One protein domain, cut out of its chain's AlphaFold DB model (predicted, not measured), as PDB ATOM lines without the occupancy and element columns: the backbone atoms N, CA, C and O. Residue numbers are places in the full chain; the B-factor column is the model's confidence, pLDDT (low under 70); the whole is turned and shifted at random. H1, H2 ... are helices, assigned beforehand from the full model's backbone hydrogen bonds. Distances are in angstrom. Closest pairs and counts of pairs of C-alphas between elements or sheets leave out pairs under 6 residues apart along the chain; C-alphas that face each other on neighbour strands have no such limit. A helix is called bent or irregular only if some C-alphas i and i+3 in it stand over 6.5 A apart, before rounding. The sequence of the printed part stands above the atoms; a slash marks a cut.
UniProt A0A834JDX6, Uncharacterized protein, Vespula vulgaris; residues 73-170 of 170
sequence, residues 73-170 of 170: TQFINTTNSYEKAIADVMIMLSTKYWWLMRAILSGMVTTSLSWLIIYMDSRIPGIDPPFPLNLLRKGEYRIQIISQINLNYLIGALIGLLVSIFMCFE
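What this domain is: This is residues 73 to 170 of the 170 residues of an uncharacterized protein of Vespula vulgaris (UniProt A0A834JDX6). Two long helices, H1 and H2, join end to end at an open corner; H4 folds back side by side with H2, and H1 sticks out as a long arm with no other helix packed on it. After H2 the chain turns back into a loose head of loops with the short H3, of which residues 136 to 144 stick out, and then leads into H4. The printed part has 98 residues with four named helices, in the order H1, H2, H3, H4, and no named strand; the class is all helix. It is extended, with a radius of gyration of the C-alphas of 20.9 A, and its C-alphas span 66 by 38 by 24 A.

Where its parts are: H1, residues 73 to 96, begins with C-alpha 73 at (253.917, 201.351, 234.988) and is 34.0 A long. H2, residues 98 to 121, is 34.7 A long and ends with C-alpha 121 at (191.312, 193.793, 242.214). H4, residues 151 to 169, is 26.7 A long and ends with C-alpha 169 at (215.624, 172.305, 243.432). H3, residues 132 to 137, is irregular: C-alphas 133 and 136 are 7.1 A apart.

How they stand to each other: H2 and H4 touch, their closest C-alphas, those of Gly 107 and Gly 160, 4.1 A apart. They run opposite ways at a shallow tilt of 21 degrees. H1 and H2 meet only through their tight link of 1 residue. H3 is close to H4 but not clearly touching, the closest C-alphas being those of Pro 132 and Tyr 153, 7.3 A apart. H1 is apart from H3 and H4, and H2 is apart from H3. In H1, H2 and H4 every O i to N i+4 pair is within hydrogen-bond range; in H3 0 of 2 are, and 0 of 3 O i to N i+3 pairs.

The domain as a whole: The C-alphas of Thr 73 and Arg 123, the two farthest apart, are 66.9 A apart. Residues 73 to 98 and 136 to 144 stand free. The printed part has no cut; the link from H3 to H4, 13 residues, is long. pLDDT is under 70 at residues 119, 122 to 151 and 170.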
ATOM      1  N   THR A  73     254.123 202.648 235.664       74.31
ATOM      2  CA  THR A  73     253.917 201.351 234.988       74.31
ATOM      3  C   THR A  73     253.719 200.213 235.986       74.31
ATOM      4  O   THR A  73     252.849 199.366 235.788       74.31
ATOM      5  N   GLN A  74     254.469 200.206 237.091       78.81
ATOM      6  CA  GLN A  74     254.306 199.218 238.151       78.81
ATOM      7  C   GLN A  74     252.938 199.353 238.829       78.81
ATOM      8  O   GLN A  74     252.259 198.344 238.993       78.81
ATOM      9  N   PHE A  75     252.507 200.586 239.118       76.88
ATOM     10  CA  PHE A  75     251.196 200.896 239.682       76.88
ATOM     11  C   PHE A  75     250.060 200.448 238.754       76.88
ATOM     12  O   PHE A  75     249.202 199.683 239.191       76.88
ATOM     13  N   ILE A  76     250.102 200.822 237.469       77.25
ATOM     14  CA  ILE A  76     249.113 200.425 236.450       77.25
ATOM     15  C   ILE A  76     249.018 198.898 236.348       77.25
ATOM     16  O   ILE A  76     247.920 198.347 236.327       77.25
ATOM     17  N   ASN A  77     250.152 198.193 236.351       78.31
ATOM     18  CA  ASN A  77     250.161 196.731 236.299       78.31
ATOM     19  C   ASN A  77     249.543 196.092 237.554       78.31
ATOM     20  O   ASN A  77     248.819 195.102 237.433       78.31
ATOM     21  N   THR A  78     249.771 196.651 238.749       76.94
ATOM     22  CA  THR A  78     249.080 196.208 239.975       76.94
ATOM     23  C   THR A  78     247.584 196.496 239.939       76.94
ATOM     24  O   THR A  78     246.807 195.626 240.327       76.94
ATOM     25  N   THR A  79     247.168 197.661 239.442       78.50
ATOM     26  CA  THR A  79     245.747 198.025 239.331       78.50
ATOM     27  C   THR A  79     245.027 197.101 238.359       78.50
ATOM     28  O   THR A  79     244.032 196.488 238.729       78.50
ATOM     29  N   ASN A  80     245.591 196.885 237.168       78.62
ATOM     30  CA  ASN A  80     245.036 195.963 236.175       78.62
ATOM     31  C   ASN A  80     244.972 194.519 236.699       78.62
ATOM     32  O   ASN A  80     244.037 193.783 236.389       78.62
ATOM     33  N   SER A  81     245.948 194.102 237.513       82.81
ATOM     34  CA  SER A  81     245.933 192.793 238.176       82.81
ATOM     35  C   SER A  81     244.791 192.681 239.194       82.81
ATOM     36  O   SER A  81     244.085 191.673 239.222       82.81
ATOM     37  N   TYR A  82     244.561 193.729 239.990       80.38
ATOM     38  CA  TYR A  82     243.472 193.779 240.965       80.38
ATOM     39  C   TYR A  82     242.095 193.820 240.294       80.38
ATOM     40  O   TYR A  82     241.209 193.056 240.672       80.38
ATOM     41  N   GLU A  83     241.927 194.638 239.253       81.88
ATOM     42  CA  GLU A  83     240.696 194.686 238.459       81.88
ATOM     43  C   GLU A  83     240.397 193.336 237.808       81.88
ATOM     44  O   GLU A  83     239.268 192.850 237.884       81.88
ATOM     45  N   LYS A  84     241.416 192.682 237.237       84.12
ATOM     46  CA  LYS A  84     241.272 191.344 236.659       84.12
ATOM     47  C   LYS A  84     240.902 190.303 237.716       84.12
ATOM     48  O   LYS A  84     240.038 189.474 237.458       84.12
ATOM     49  N   ALA A  85     241.507 190.360 238.902       84.31
ATOM     50  CA  ALA A  85     241.182 189.454 239.999       84.31
ATOM     51  C   ALA A  85     239.740 189.646 240.494       84.31
ATOM     52  O   ALA A  85     239.031 188.663 240.707       84.31
ATOM     53  N   ILE A  86     239.275 190.893 240.630       87.06
ATOM     54  CA  ILE A  86     237.874 191.172 240.973       87.06
ATOM     55  C   ILE A  86     236.947 190.663 239.871       87.06
ATOM     56  O   ILE A  86     235.945 190.019 240.177       87.06
ATOM     57  N   ALA A  87     237.265 190.934 238.605       85.38
ATOM     58  CA  ALA A  87     236.454 190.496 237.478       85.38
ATOM     59  C   ALA A  87     236.341 188.965 237.431       85.38
ATOM     60  O   ALA A  87     235.229 188.453 237.325       85.38
ATOM     61  N   ASP A  88     237.445 188.234 237.605       88.75
ATOM     62  CA  ASP A  88     237.440 186.766 237.658       88.75
ATOM     63  C   ASP A  88     236.613 186.238 238.835       88.75
ATOM     64  O   ASP A  88     235.817 185.314 238.665       88.75
ATOM     65  N   VAL A  89     236.734 186.843 240.023       84.38
ATOM     66  CA  VAL A  89     235.912 186.467 241.185       84.38
ATOM     67  C   VAL A  89     234.431 186.729 240.910       84.38
ATOM     68  O   VAL A  89     233.598 185.873 241.199       84.38
ATOM     69  N   MET A  90     234.086 187.869 240.312       81.19
ATOM     70  CA  MET A  90     232.706 188.203 239.956       81.19
ATOM     71  C   MET A  90     232.141 187.270 238.885       81.19
ATOM     72  O   MET A  90     230.996 186.834 239.004       81.19
ATOM     73  N   ILE A  91     232.929 186.909 237.873       83.00
ATOM     74  CA  ILE A  91     232.542 185.937 236.842       83.00
ATOM     75  C   ILE A  91     232.365 184.551 237.470       83.00
ATOM     76  O   ILE A  91     231.384 183.862 237.185       83.00
ATOM     77  N   MET A  92     233.256 184.149 238.377       80.38
ATOM     78  CA  MET A  92     233.159 182.874 239.086       80.38
ATOM     79  C   MET A  92     231.921 182.819 239.993       80.38
ATOM     80  O   MET A  92     231.222 181.809 240.024       80.38
ATOM     81  N   LEU A  93     231.601 183.909 240.696       77.12
ATOM     82  CA  LEU A  93     230.367 184.023 241.475       77.12
ATOM     83  C   LEU A  93     229.139 184.000 240.556       77.12
ATOM     84  O   LEU A  93     228.213 183.229 240.785       77.12
ATOM     85  N   SER A  94     229.141 184.797 239.490       76.31
ATOM     86  CA  SER A  94     228.024 184.890 238.551       76.31
ATOM     87  C   SER A  94     227.718 183.545 237.896       76.31
ATOM     88  O   SER A  94     226.566 183.128 237.881       76.31
ATOM     89  N   THR A  95     228.737 182.820 237.434       79.44
ATOM     90  CA  THR A  95     228.573 181.495 236.818       79.44
ATOM     91  C   THR A  95     228.115 180.446 237.829       79.44
ATOM     92  O   THR A  95     227.191 179.684 237.543       79.44
ATOM     93  N   LYS A  96     228.688 180.437 239.041       80.38
ATOM     94  CA  LYS A  96     228.321 179.489 240.101       80.38
ATOM     95  C   LYS A  96     226.914 179.716 240.650       80.38
ATOM     96  O   LYS A  96     226.248 178.750 241.010       80.38
ATOM     97  N   TYR A  97     226.465 180.965 240.729       80.50
ATOM     98  CA  TYR A  97     225.158 181.338 241.275       80.50
ATOM     99  C   TYR A  97     224.146 181.723 240.191       80.50
ATOM    100  O   TYR A  97     223.069 182.210 240.517       80.50
ATOM    101  N   TRP A  98     224.440 181.475 238.911       82.69
ATOM    102  CA  TRP A  98     223.543 181.822 237.804       82.69
ATOM    103  C   TRP A  98     222.157 181.184 237.953       82.69
ATOM    104  O   TRP A  98     221.136 181.847 237.789       82.69
ATOM    105  N   TRP A  99     222.121 179.903 238.324       81.75
ATOM    106  CA  TRP A  99     220.892 179.162 238.621       81.75
ATOM    107  C   TRP A  99     220.091 179.810 239.762       81.75
ATOM    108  O   TRP A  99     218.897 180.053 239.615       81.75
ATOM    109  N   LEU A 100     220.767 180.201 240.843       84.62
ATOM    110  CA  LEU A 100     220.165 180.884 241.986       84.62
ATOM    111  C   LEU A 100     219.638 182.278 241.612       84.62
ATOM    112  O   LEU A 100     218.544 182.653 242.024       84.62
ATOM    113  N   MET A 101     220.362 183.029 240.779       84.25
ATOM    114  CA  MET A 101     219.902 184.327 240.273       84.25
ATOM    115  C   MET A 101     218.642 184.184 239.415       84.25
ATOM    116  O   MET A 101     217.714 184.978 239.566       84.25
ATOM    117  N   ARG A 102     218.568 183.155 238.561       83.94
ATOM    118  CA  ARG A 102     217.358 182.845 237.777       83.94
ATOM    119  C   ARG A 102     216.177 182.480 238.674       83.94
ATOM    120  O   ARG A 102     215.074 182.967 238.443       83.94
ATOM    121  N   ALA A 103     216.413 181.674 239.704       86.44
ATOM    122  CA  ALA A 103     215.386 181.273 240.657       86.44
ATOM    123  C   ALA A 103     214.860 182.456 241.487       86.44
ATOM    124  O   ALA A 103     213.656 182.595 241.695       86.44
ATOM    125  N   ILE A 104     215.737 183.362 241.928       88.38
ATOM    126  CA  ILE A 104     215.318 184.591 242.620       88.38
ATOM    127  C   ILE A 104     214.513 185.488 241.676       88.38
ATOM    128  O   ILE A 104     213.456 185.993 242.057       88.38
ATOM    129  N   LEU A 105     214.979 185.666 240.436       89.25
ATOM    130  CA  LEU A 105     214.305 186.518 239.461       89.25
ATOM    131  C   LEU A 105     212.892 186.003 239.141       89.25
ATOM    132  O   LEU A 105     211.948 186.793 239.119       89.25
ATOM    133  N   SER A 106     212.718 184.687 238.979       87.94
ATOM    134  CA  SER A 106     211.407 184.087 238.702       87.94
ATOM    135  C   SER A 106     210.413 184.282 239.857       87.94
ATOM    136  O   SER A 106     209.255 184.655 239.628       87.94
ATOM    137  N   GLY A 107     210.850 184.122 241.108       88.19
ATOM    138  CA  GLY A 107     209.999 184.376 242.275       88.19
ATOM    139  C   GLY A 107     209.694 185.855 242.498       88.19
ATOM    140  O   GLY A 107     208.564 186.198 242.866       88.19
ATOM    141  N   MET A 108     210.642 186.752 242.204       89.00
ATOM    142  CA  MET A 108     210.407 188.200 242.229       89.00
ATOM    143  C   MET A 108     209.349 188.623 241.206       89.00
ATOM    144  O   MET A 108     208.447 189.398 241.543       89.00
ATOM    145  N   VAL A 109     209.415 188.100 239.978       90.50
ATOM    146  CA  VAL A 109     208.411 188.363 238.933       90.50
ATOM    147  C   VAL A 109     207.042 187.839 239.363       90.50
ATOM    148  O   VAL A 109     206.052 188.568 239.291       90.50
ATOM    149  N   THR A 110     206.987 186.615 239.888       87.38
ATOM    150  CA  THR A 110     205.741 185.986 240.356       87.38
ATOM    151  C   THR A 110     205.097 186.770 241.503       87.38
ATOM    152  O   THR A 110     203.892 187.033 241.485       87.38
ATOM    153  N   THR A 111     205.901 187.206 242.474       88.94
ATOM    154  CA  THR A 111     205.445 188.055 243.586       88.94
ATOM    155  C   THR A 111     204.908 189.388 243.072       88.94
ATOM    156  O   THR A 111     203.812 189.801 243.449       88.94
ATOM    157  N   SER A 112     205.645 190.037 242.167       84.19
ATOM    158  CA  SER A 112     205.273 191.341 241.606       84.19
ATOM    159  C   SER A 112     203.957 191.268 240.836       84.19
ATOM    160  O   SER A 112     203.086 192.114 241.029       84.19
ATOM    161  N   LEU A 113     203.766 190.235 240.011       83.25
ATOM    162  CA  LEU A 113     202.511 190.011 239.291       83.25
ATOM    163  C   LEU A 113     201.347 189.743 240.245       83.25
ATOM    164  O   LEU A 113     200.276 190.321 240.077       83.25
ATOM    165  N   SER A 114     201.565 188.922 241.271       82.12
ATOM    166  CA  SER A 114     200.533 188.618 242.268       82.12
ATOM    167  C   SER A 114     200.088 189.883 243.001       82.12
ATOM    168  O   SER A 114     198.896 190.120 243.184       82.12
ATOM    169  N   TRP A 115     201.037 190.743 243.365       81.62
ATOM    170  CA  TRP A 115     200.753 192.028 243.996       81.62
ATOM    171  C   TRP A 115     200.056 193.010 243.053       81.62
ATOM    172  O   TRP A 115     199.152 193.715 243.492       81.62
ATOM    173  N   LEU A 116     200.415 193.038 241.767       79.56
ATOM    174  CA  LEU A 116     199.706 193.845 240.768       79.56
ATOM    175  C   LEU A 116     198.251 193.397 240.599       79.56
ATOM    176  O   LEU A 116     197.369 194.248 240.500       79.56
ATOM    177  N   ILE A 117     197.987 192.089 240.604       81.81
ATOM    178  CA  ILE A 117     196.623 191.551 240.523       81.81
ATOM    179  C   ILE A 117     195.815 191.993 241.742       81.81
ATOM    180  O   ILE A 117     194.740 192.556 241.577       81.81
ATOM    181  N   ILE A 118     196.356 191.818 242.951       78.56
ATOM    182  CA  ILE A 118     195.686 192.244 244.191       78.56
ATOM    183  C   ILE A 118     195.421 193.752 244.173       78.56
ATOM    184  O   ILE A 118     194.345 194.199 244.561       78.56
ATOM    185  N   TYR A 119     196.384 194.538 243.693       69.44
ATOM    186  CA  TYR A 119     196.252 195.984 243.588       69.44
ATOM    187  C   TYR A 119     195.138 196.404 242.618       69.44
ATOM    188  O   TYR A 119     194.373 197.312 242.933       69.44
ATOM    189  N   MET A 120     195.018 195.739 241.467       72.50
ATOM    190  CA  MET A 120     193.965 196.018 240.483       72.50
ATOM    191  C   MET A 120     192.589 195.479 240.898       72.50
ATOM    192  O   MET A 120     191.577 196.062 240.523       72.50
ATOM    193  N   ASP A 121     192.544 194.395 241.675       71.44
ATOM    194  CA  ASP A 121     191.312 193.793 242.214       71.44
ATOM    195  C   ASP A 121     190.773 194.543 243.453       71.44
ATOM    196  O   ASP A 121     189.679 194.292 243.959       71.44
ATOM    197  N   SER A 122     191.538 195.511 243.953       66.19
ATOM    198  CA  SER A 122     191.161 196.348 245.088       66.19
ATOM    199  C   SER A 122     190.026 197.305 244.715       66.19
ATOM    200  O   SER A 122     190.122 198.040 243.733       66.19
ATOM    201  N   ARG A 123     188.975 197.393 245.549       66.12
ATOM    202  CA  ARG A 123     187.873 198.364 245.355       66.12
ATOM    203  C   ARG A 123     188.369 199.808 245.276       66.12
ATOM    204  O   ARG A 123     187.767 200.622 244.582       66.12
ATOM    205  N   ILE A 124     189.427 200.123 246.025       64.38
ATOM    206  CA  ILE A 124     190.095 201.422 246.008       64.38
ATOM    207  C   ILE A 124     191.610 201.171 245.982       64.38
ATOM    208  O   ILE A 124     192.205 200.892 247.032       64.38
ATOM    209  N   PRO A 125     192.251 201.238 244.802       58.22
ATOM    210  CA  PRO A 125     193.653 200.870 244.649       58.22
ATOM    211  C   PRO A 125     194.557 201.761 245.510       58.22
ATOM    212  O   PRO A 125     194.504 202.988 245.445       58.22
ATOM    213  N   GLY A 126     195.396 201.137 246.342       57.97
ATOM    214  CA  GLY A 126     196.351 201.826 247.219       57.97
ATOM    215  C   GLY A 126     195.777 202.366 248.532       57.97
ATOM    216  O   GLY A 126     196.553 202.872 249.345       57.97
ATOM    217  N   ILE A 127     194.466 202.230 248.759       61.31
ATOM    218  CA  ILE A 127     193.802 202.569 250.026       61.31
ATOM    219  C   ILE A 127     193.354 201.290 250.741       61.31
ATOM    220  O   ILE A 127     193.657 201.141 251.923       61.31
ATOM    221  N   ASP A 128     192.711 200.353 250.032       56.91
ATOM    222  CA  ASP A 128     192.303 199.062 250.597       56.91
ATOM    223  C   ASP A 128     192.450 197.895 249.597       56.91
ATOM    224  O   ASP A 128     191.587 197.726 248.728       56.91
ATOM    225  N   PRO A 129     193.499 197.059 249.729       58.00
ATOM    226  CA  PRO A 129     194.615 197.183 250.671       58.00
ATOM    227  C   PRO A 129     195.715 198.186 250.256       58.00
ATOM    228  O   PRO A 129     195.989 198.376 249.065       58.00
ATOM    229  N   PRO A 130     196.414 198.800 251.232       65.38
ATOM    230  CA  PRO A 130     197.549 199.681 250.972       65.38
ATOM    231  C   PRO A 130     198.715 198.920 250.328       65.38
ATOM    232  O   PRO A 130     198.932 197.736 250.584       65.38
ATOM    233  N   PHE A 131     199.496 199.618 249.500       64.56
ATOM    234  CA  PHE A 131     200.641 199.016 248.818       64.56
ATOM    235  C   PHE A 131     201.715 198.564 249.830       64.56
ATOM    236  O   PHE A 131     202.087 199.357 250.703       64.56
ATOM    237  N   PRO A 132     202.266 197.340 249.712       64.50
ATOM    238  CA  PRO A 132     203.148 196.753 250.727       64.50
ATOM    239  C   PRO A 132     204.429 197.561 250.987       64.50
ATOM    240  O   PRO A 132     204.947 197.543 252.099       64.50
ATOM    241  N   LEU A 133     204.932 198.322 250.007       64.69
ATOM    242  CA  LEU A 133     206.152 199.130 250.168       64.69
ATOM    243  C   LEU A 133     205.914 200.520 250.790       64.69
ATOM    244  O   LEU A 133     206.873 201.214 251.121       64.69
ATOM    245  N   ASN A 134     204.660 200.919 251.034       56.16
ATOM    246  CA  ASN A 134     204.334 202.199 251.683       56.16
ATOM    247  C   ASN A 134     204.470 202.161 253.222       56.16
ATOM    248  O   ASN A 134     204.157 203.137 253.906       56.16
ATOM    249  N   LEU A 135     204.983 201.057 253.776       52.69
ATOM    250  CA  LEU A 135     205.193 200.843 255.213       52.69
ATOM    251  C   LEU A 135     206.306 201.715 255.833       52.69
ATOM    252  O   LEU A 135     206.379 201.818 257.056       52.69
ATOM    253  N   LEU A 136     207.149 202.383 255.033       50.06
ATOM    254  CA  LEU A 136     208.281 203.178 255.546       50.06
ATOM    255  C   LEU A 136     207.888 204.475 256.283       50.06
ATOM    256  O   LEU A 136     208.750 205.099 256.899       50.06
ATOM    257  N   ARG A 137     206.620 204.909 256.249       48.09
ATOM    258  CA  ARG A 137     206.234 206.242 256.755       48.09
ATOM    259  C   ARG A 137     205.810 206.304 258.233       48.09
ATOM    260  O   ARG A 137     205.608 207.407 258.729       48.09
ATOM    261  N   LYS A 138     205.665 205.198 258.976       45.81
ATOM    262  CA  LYS A 138     205.085 205.269 260.340       45.81
ATOM    263  C   LYS A 138     205.839 204.427 261.373       45.81
ATOM    264  O   LYS A 138     205.561 203.251 261.575       45.81
ATOM    265  N   GLY A 139     206.789 205.072 262.051       49.12
ATOM    266  CA  GLY A 139     207.676 204.484 263.061       49.12
ATOM    267  C   GLY A 139     207.030 204.045 264.384       49.12
ATOM    268  O   GLY A 139     207.734 203.478 265.208       49.12
ATOM    269  N   GLU A 140     205.724 204.236 264.600       48.81
ATOM    270  CA  GLU A 140     205.117 204.073 265.938       48.81
ATOM    271  C   GLU A 140     204.131 202.896 266.087       48.81
ATOM    272  O   GLU A 140     203.720 202.586 267.199       48.81
ATOM    273  N   TYR A 141     203.782 202.168 265.017       46.50
ATOM    274  CA  TYR A 141     202.689 201.168 265.045       46.50
ATOM    275  C   TYR A 141     203.141 199.708 264.875       46.50
ATOM    276  O   TYR A 141     202.368 198.855 264.441       46.50
ATOM    277  N   ARG A 142     204.390 199.378 265.220       48.97
ATOM    278  CA  ARG A 142     205.006 198.066 264.921       48.97
ATOM    279  C   ARG A 142     204.244 196.833 265.441       48.97
ATOM    280  O   ARG A 142     204.453 195.753 264.907       48.97
ATOM    281  N   ILE A 143     203.347 196.979 266.419       48.31
ATOM    282  CA  ILE A 143     202.600 195.856 267.018       48.31
ATOM    283  C   ILE A 143     201.201 195.669 266.390       48.31
ATOM    284  O   ILE A 143     200.683 194.559 266.388       48.31
ATOM    285  N   GLN A 144     200.610 196.701 265.770       45.81
ATOM    286  CA  GLN A 144     199.318 196.589 265.062       45.81
ATOM    287  C   GLN A 144     199.466 196.315 263.555       45.81
ATOM    288  O   GLN A 144     198.499 195.941 262.907       45.81
ATOM    289  N   ILE A 145     200.661 196.464 262.975       47.06
ATOM    290  CA  ILE A 145     200.868 196.398 261.514       47.06
ATOM    291  C   ILE A 145     200.792 194.974 260.936       47.06
ATOM    292  O   ILE A 145     200.437 194.821 259.768       47.06
ATOM    293  N   ILE A 146     201.031 193.922 261.732       48.12
ATOM    294  CA  ILE A 146     200.841 192.534 261.264       48.12
ATOM    295  C   ILE A 146     199.378 192.300 260.838       48.12
ATOM    296  O   ILE A 146     199.131 191.486 259.955       48.12
ATOM    297  N   SER A 147     198.414 193.056 261.386       47.19
ATOM    298  CA  SER A 147     197.000 192.938 261.009       47.19
ATOM    299  C   SER A 147     196.588 193.756 259.777       47.19
ATOM    300  O   SER A 147     195.471 193.575 259.300       47.19
ATOM    301  N   GLN A 148     197.448 194.640 259.246       52.19
ATOM    302  CA  GLN A 148     197.115 195.523 258.113       52.19
ATOM    303  C   GLN A 148     197.815 195.166 256.801       52.19
ATOM    304  O   GLN A 148     197.393 195.634 255.741       52.19
ATOM    305  N   ILE A 149     198.863 194.336 256.831       56.09
ATOM    306  CA  ILE A 149     199.334 193.704 255.597       56.09
ATOM    307  C   ILE A 149     198.249 192.708 255.209       56.09
ATOM    308  O   ILE A 149     198.095 191.673 255.852       56.09
ATOM    309  N   ASN A 150     197.465 193.050 254.186       65.94
ATOM    310  CA  ASN A 150     196.428 192.159 253.690       65.94
ATOM    311  C   ASN A 150     197.073 190.802 253.383       65.94
ATOM    312  O   ASN A 150     198.049 190.732 252.630       65.94
ATOM    313  N   LEU A 151     196.544 189.744 254.006       69.38
ATOM    314  CA  LEU A 151     197.048 188.375 253.900       69.38
ATOM    315  C   LEU A 151     197.210 187.938 252.440       69.38
ATOM    316  O   LEU A 151     198.067 187.113 252.151       69.38
ATOM    317  N   ASN A 152     196.473 188.551 251.512       75.31
ATOM    318  CA  ASN A 152     196.618 188.332 250.078       75.31
ATOM    319  C   ASN A 152     197.996 188.776 249.547       75.31
ATOM    320  O   ASN A 152     198.607 188.074 248.746       75.31
ATOM    321  N   TYR A 153     198.560 189.897 250.001       77.88
ATOM    322  CA  TYR A 153     199.923 190.274 249.601       77.88
ATOM    323  C   TYR A 153     200.962 189.322 250.199       77.88
ATOM    324  O   TYR A 153     201.925 188.953 249.523       77.88
ATOM    325  N   LEU A 154     200.742 188.876 251.438       78.75
ATOM    326  CA  LEU A 154     201.594 187.882 252.087       78.75
ATOM    327  C   LEU A 154     201.534 186.533 251.355       78.75
ATOM    328  O   LEU A 154     202.578 185.927 251.125       78.75
ATOM    329  N   ILE A 155     200.347 186.099 250.916       82.12
ATOM    330  CA  ILE A 155     200.190 184.867 250.139       82.12
ATOM    331  C   ILE A 155     200.887 184.989 248.783       82.12
ATOM    332  O   ILE A 155     201.599 184.070 248.391       82.12
ATOM    333  N   GLY A 156     200.780 186.137 248.104       82.69
ATOM    334  CA  GLY A 156     201.480 186.387 246.840       82.69
ATOM    335  C   GLY A 156     203.006 186.350 246.982       82.69
ATOM    336  O   GLY A 156     203.692 185.770 246.142       82.69
ATOM    337  N   ALA A 157     203.537 186.903 248.077       83.81
ATOM    338  CA  ALA A 157     204.963 186.827 248.394       83.81
ATOM    339  C   ALA A 157     205.408 185.400 248.737       83.81
ATOM    340  O   ALA A 157     206.469 184.961 248.297       83.81
ATOM    341  N   LEU A 158     204.588 184.657 249.484       85.06
ATOM    342  CA  LEU A 158     204.874 183.273 249.841       85.06
ATOM    343  C   LEU A 158     204.861 182.364 248.608       85.06
ATOM    344  O   LEU A 158     205.737 181.517 248.485       85.06
ATOM    345  N   ILE A 159     203.937 182.581 247.667       87.00
ATOM    346  CA  ILE A 159     203.890 181.867 246.383       87.00
ATOM    347  C   ILE A 159     205.149 182.151 245.562       87.00
ATOM    348  O   ILE A 159     205.782 181.213 245.085       87.00
ATOM    349  N   GLY A 160     205.549 183.417 245.417       86.06
ATOM    350  CA  GLY A 160     206.769 183.751 244.682       86.06
ATOM    351  C   GLY A 160     208.032 183.187 245.339       86.06
ATOM    352  O   GLY A 160     208.894 182.662 244.641       86.06
ATOM    353  N   LEU A 161     208.110 183.197 246.672       86.88
ATOM    354  CA  LEU A 161     209.194 182.551 247.415       86.88
ATOM    355  C   LEU A 161     209.200 181.031 247.206       86.88
ATOM    356  O   LEU A 161     210.263 180.448 247.008       86.88
ATOM    357  N   LEU A 162     208.030 180.390 247.201       85.31
ATOM    358  CA  LEU A 162     207.913 178.954 246.948       85.31
ATOM    359  C   LEU A 162     208.367 178.596 245.527       85.31
ATOM    360  O   LEU A 162     209.069 177.605 245.350       85.31
ATOM    361  N   VAL A 163     208.029 179.430 244.538       85.00
ATOM    362  CA  VAL A 163     208.501 179.298 243.149       85.00
ATOM    363  C   VAL A 163     210.019 179.459 243.070       85.00
ATOM    364  O   VAL A 163     210.670 178.641 242.425       85.00
ATOM    365  N   SER A 164     210.604 180.439 243.767       86.81
ATOM    366  CA  SER A 164     212.066 180.565 243.851       86.81
ATOM    367  C   SER A 164     212.721 179.327 244.457       86.81
ATOM    368  O   SER A 164     213.730 178.863 243.941       86.81
ATOM    369  N   ILE A 165     212.163 178.769 245.536       86.44
ATOM    370  CA  ILE A 165     212.706 177.559 246.165       86.44
ATOM    371  C   ILE A 165     212.590 176.367 245.216       86.44
ATOM    372  O   ILE A 165     213.571 175.656 245.022       86.44
ATOM    373  N   PHE A 166     211.423 176.166 244.603       84.50
ATOM    374  CA  PHE A 166     211.199 175.065 243.669       84.50
ATOM    375  C   PHE A 166     212.190 175.116 242.503       84.50
ATOM    376  O   PHE A 166     212.819 174.113 242.192       84.50
ATOM    377  N   MET A 167     212.418 176.304 241.946       84.44
ATOM    378  CA  MET A 167     213.336 176.509 240.827       84.44
ATOM    379  C   MET A 167     214.823 176.405 241.205       84.44
ATOM    380  O   MET A 167     215.669 176.327 240.324       84.44
ATOM    381  N   CYS A 168     215.158 176.418 242.499       80.56
ATOM    382  CA  CYS A 168     216.487 176.038 242.984       80.56
ATOM    383  C   CYS A 168     216.642 174.512 243.103       80.56
ATOM    384  O   CYS A 168     217.756 174.006 243.058       80.56
ATOM    385  N   PHE A 169     215.561 173.766 243.321       76.31
ATOM    386  CA  PHE A 169     215.624 172.305 243.432       76.31
ATOM    387  C   PHE A 169     215.525 171.582 242.081       76.31
ATOM    388  O   PHE A 169     215.728 170.369 242.037       76.31
ATOM    389  N   GLU A 170     215.221 172.318 241.014       59.75
ATOM    390  CA  GLU A 170     215.138 171.863 239.622       59.75
ATOM    391  C   GLU A 170     216.441 172.149 238.857       59.75
ATOM    392  O   GLU A 170     216.957 171.207 238.212       59.75
TER     393      GLU A 170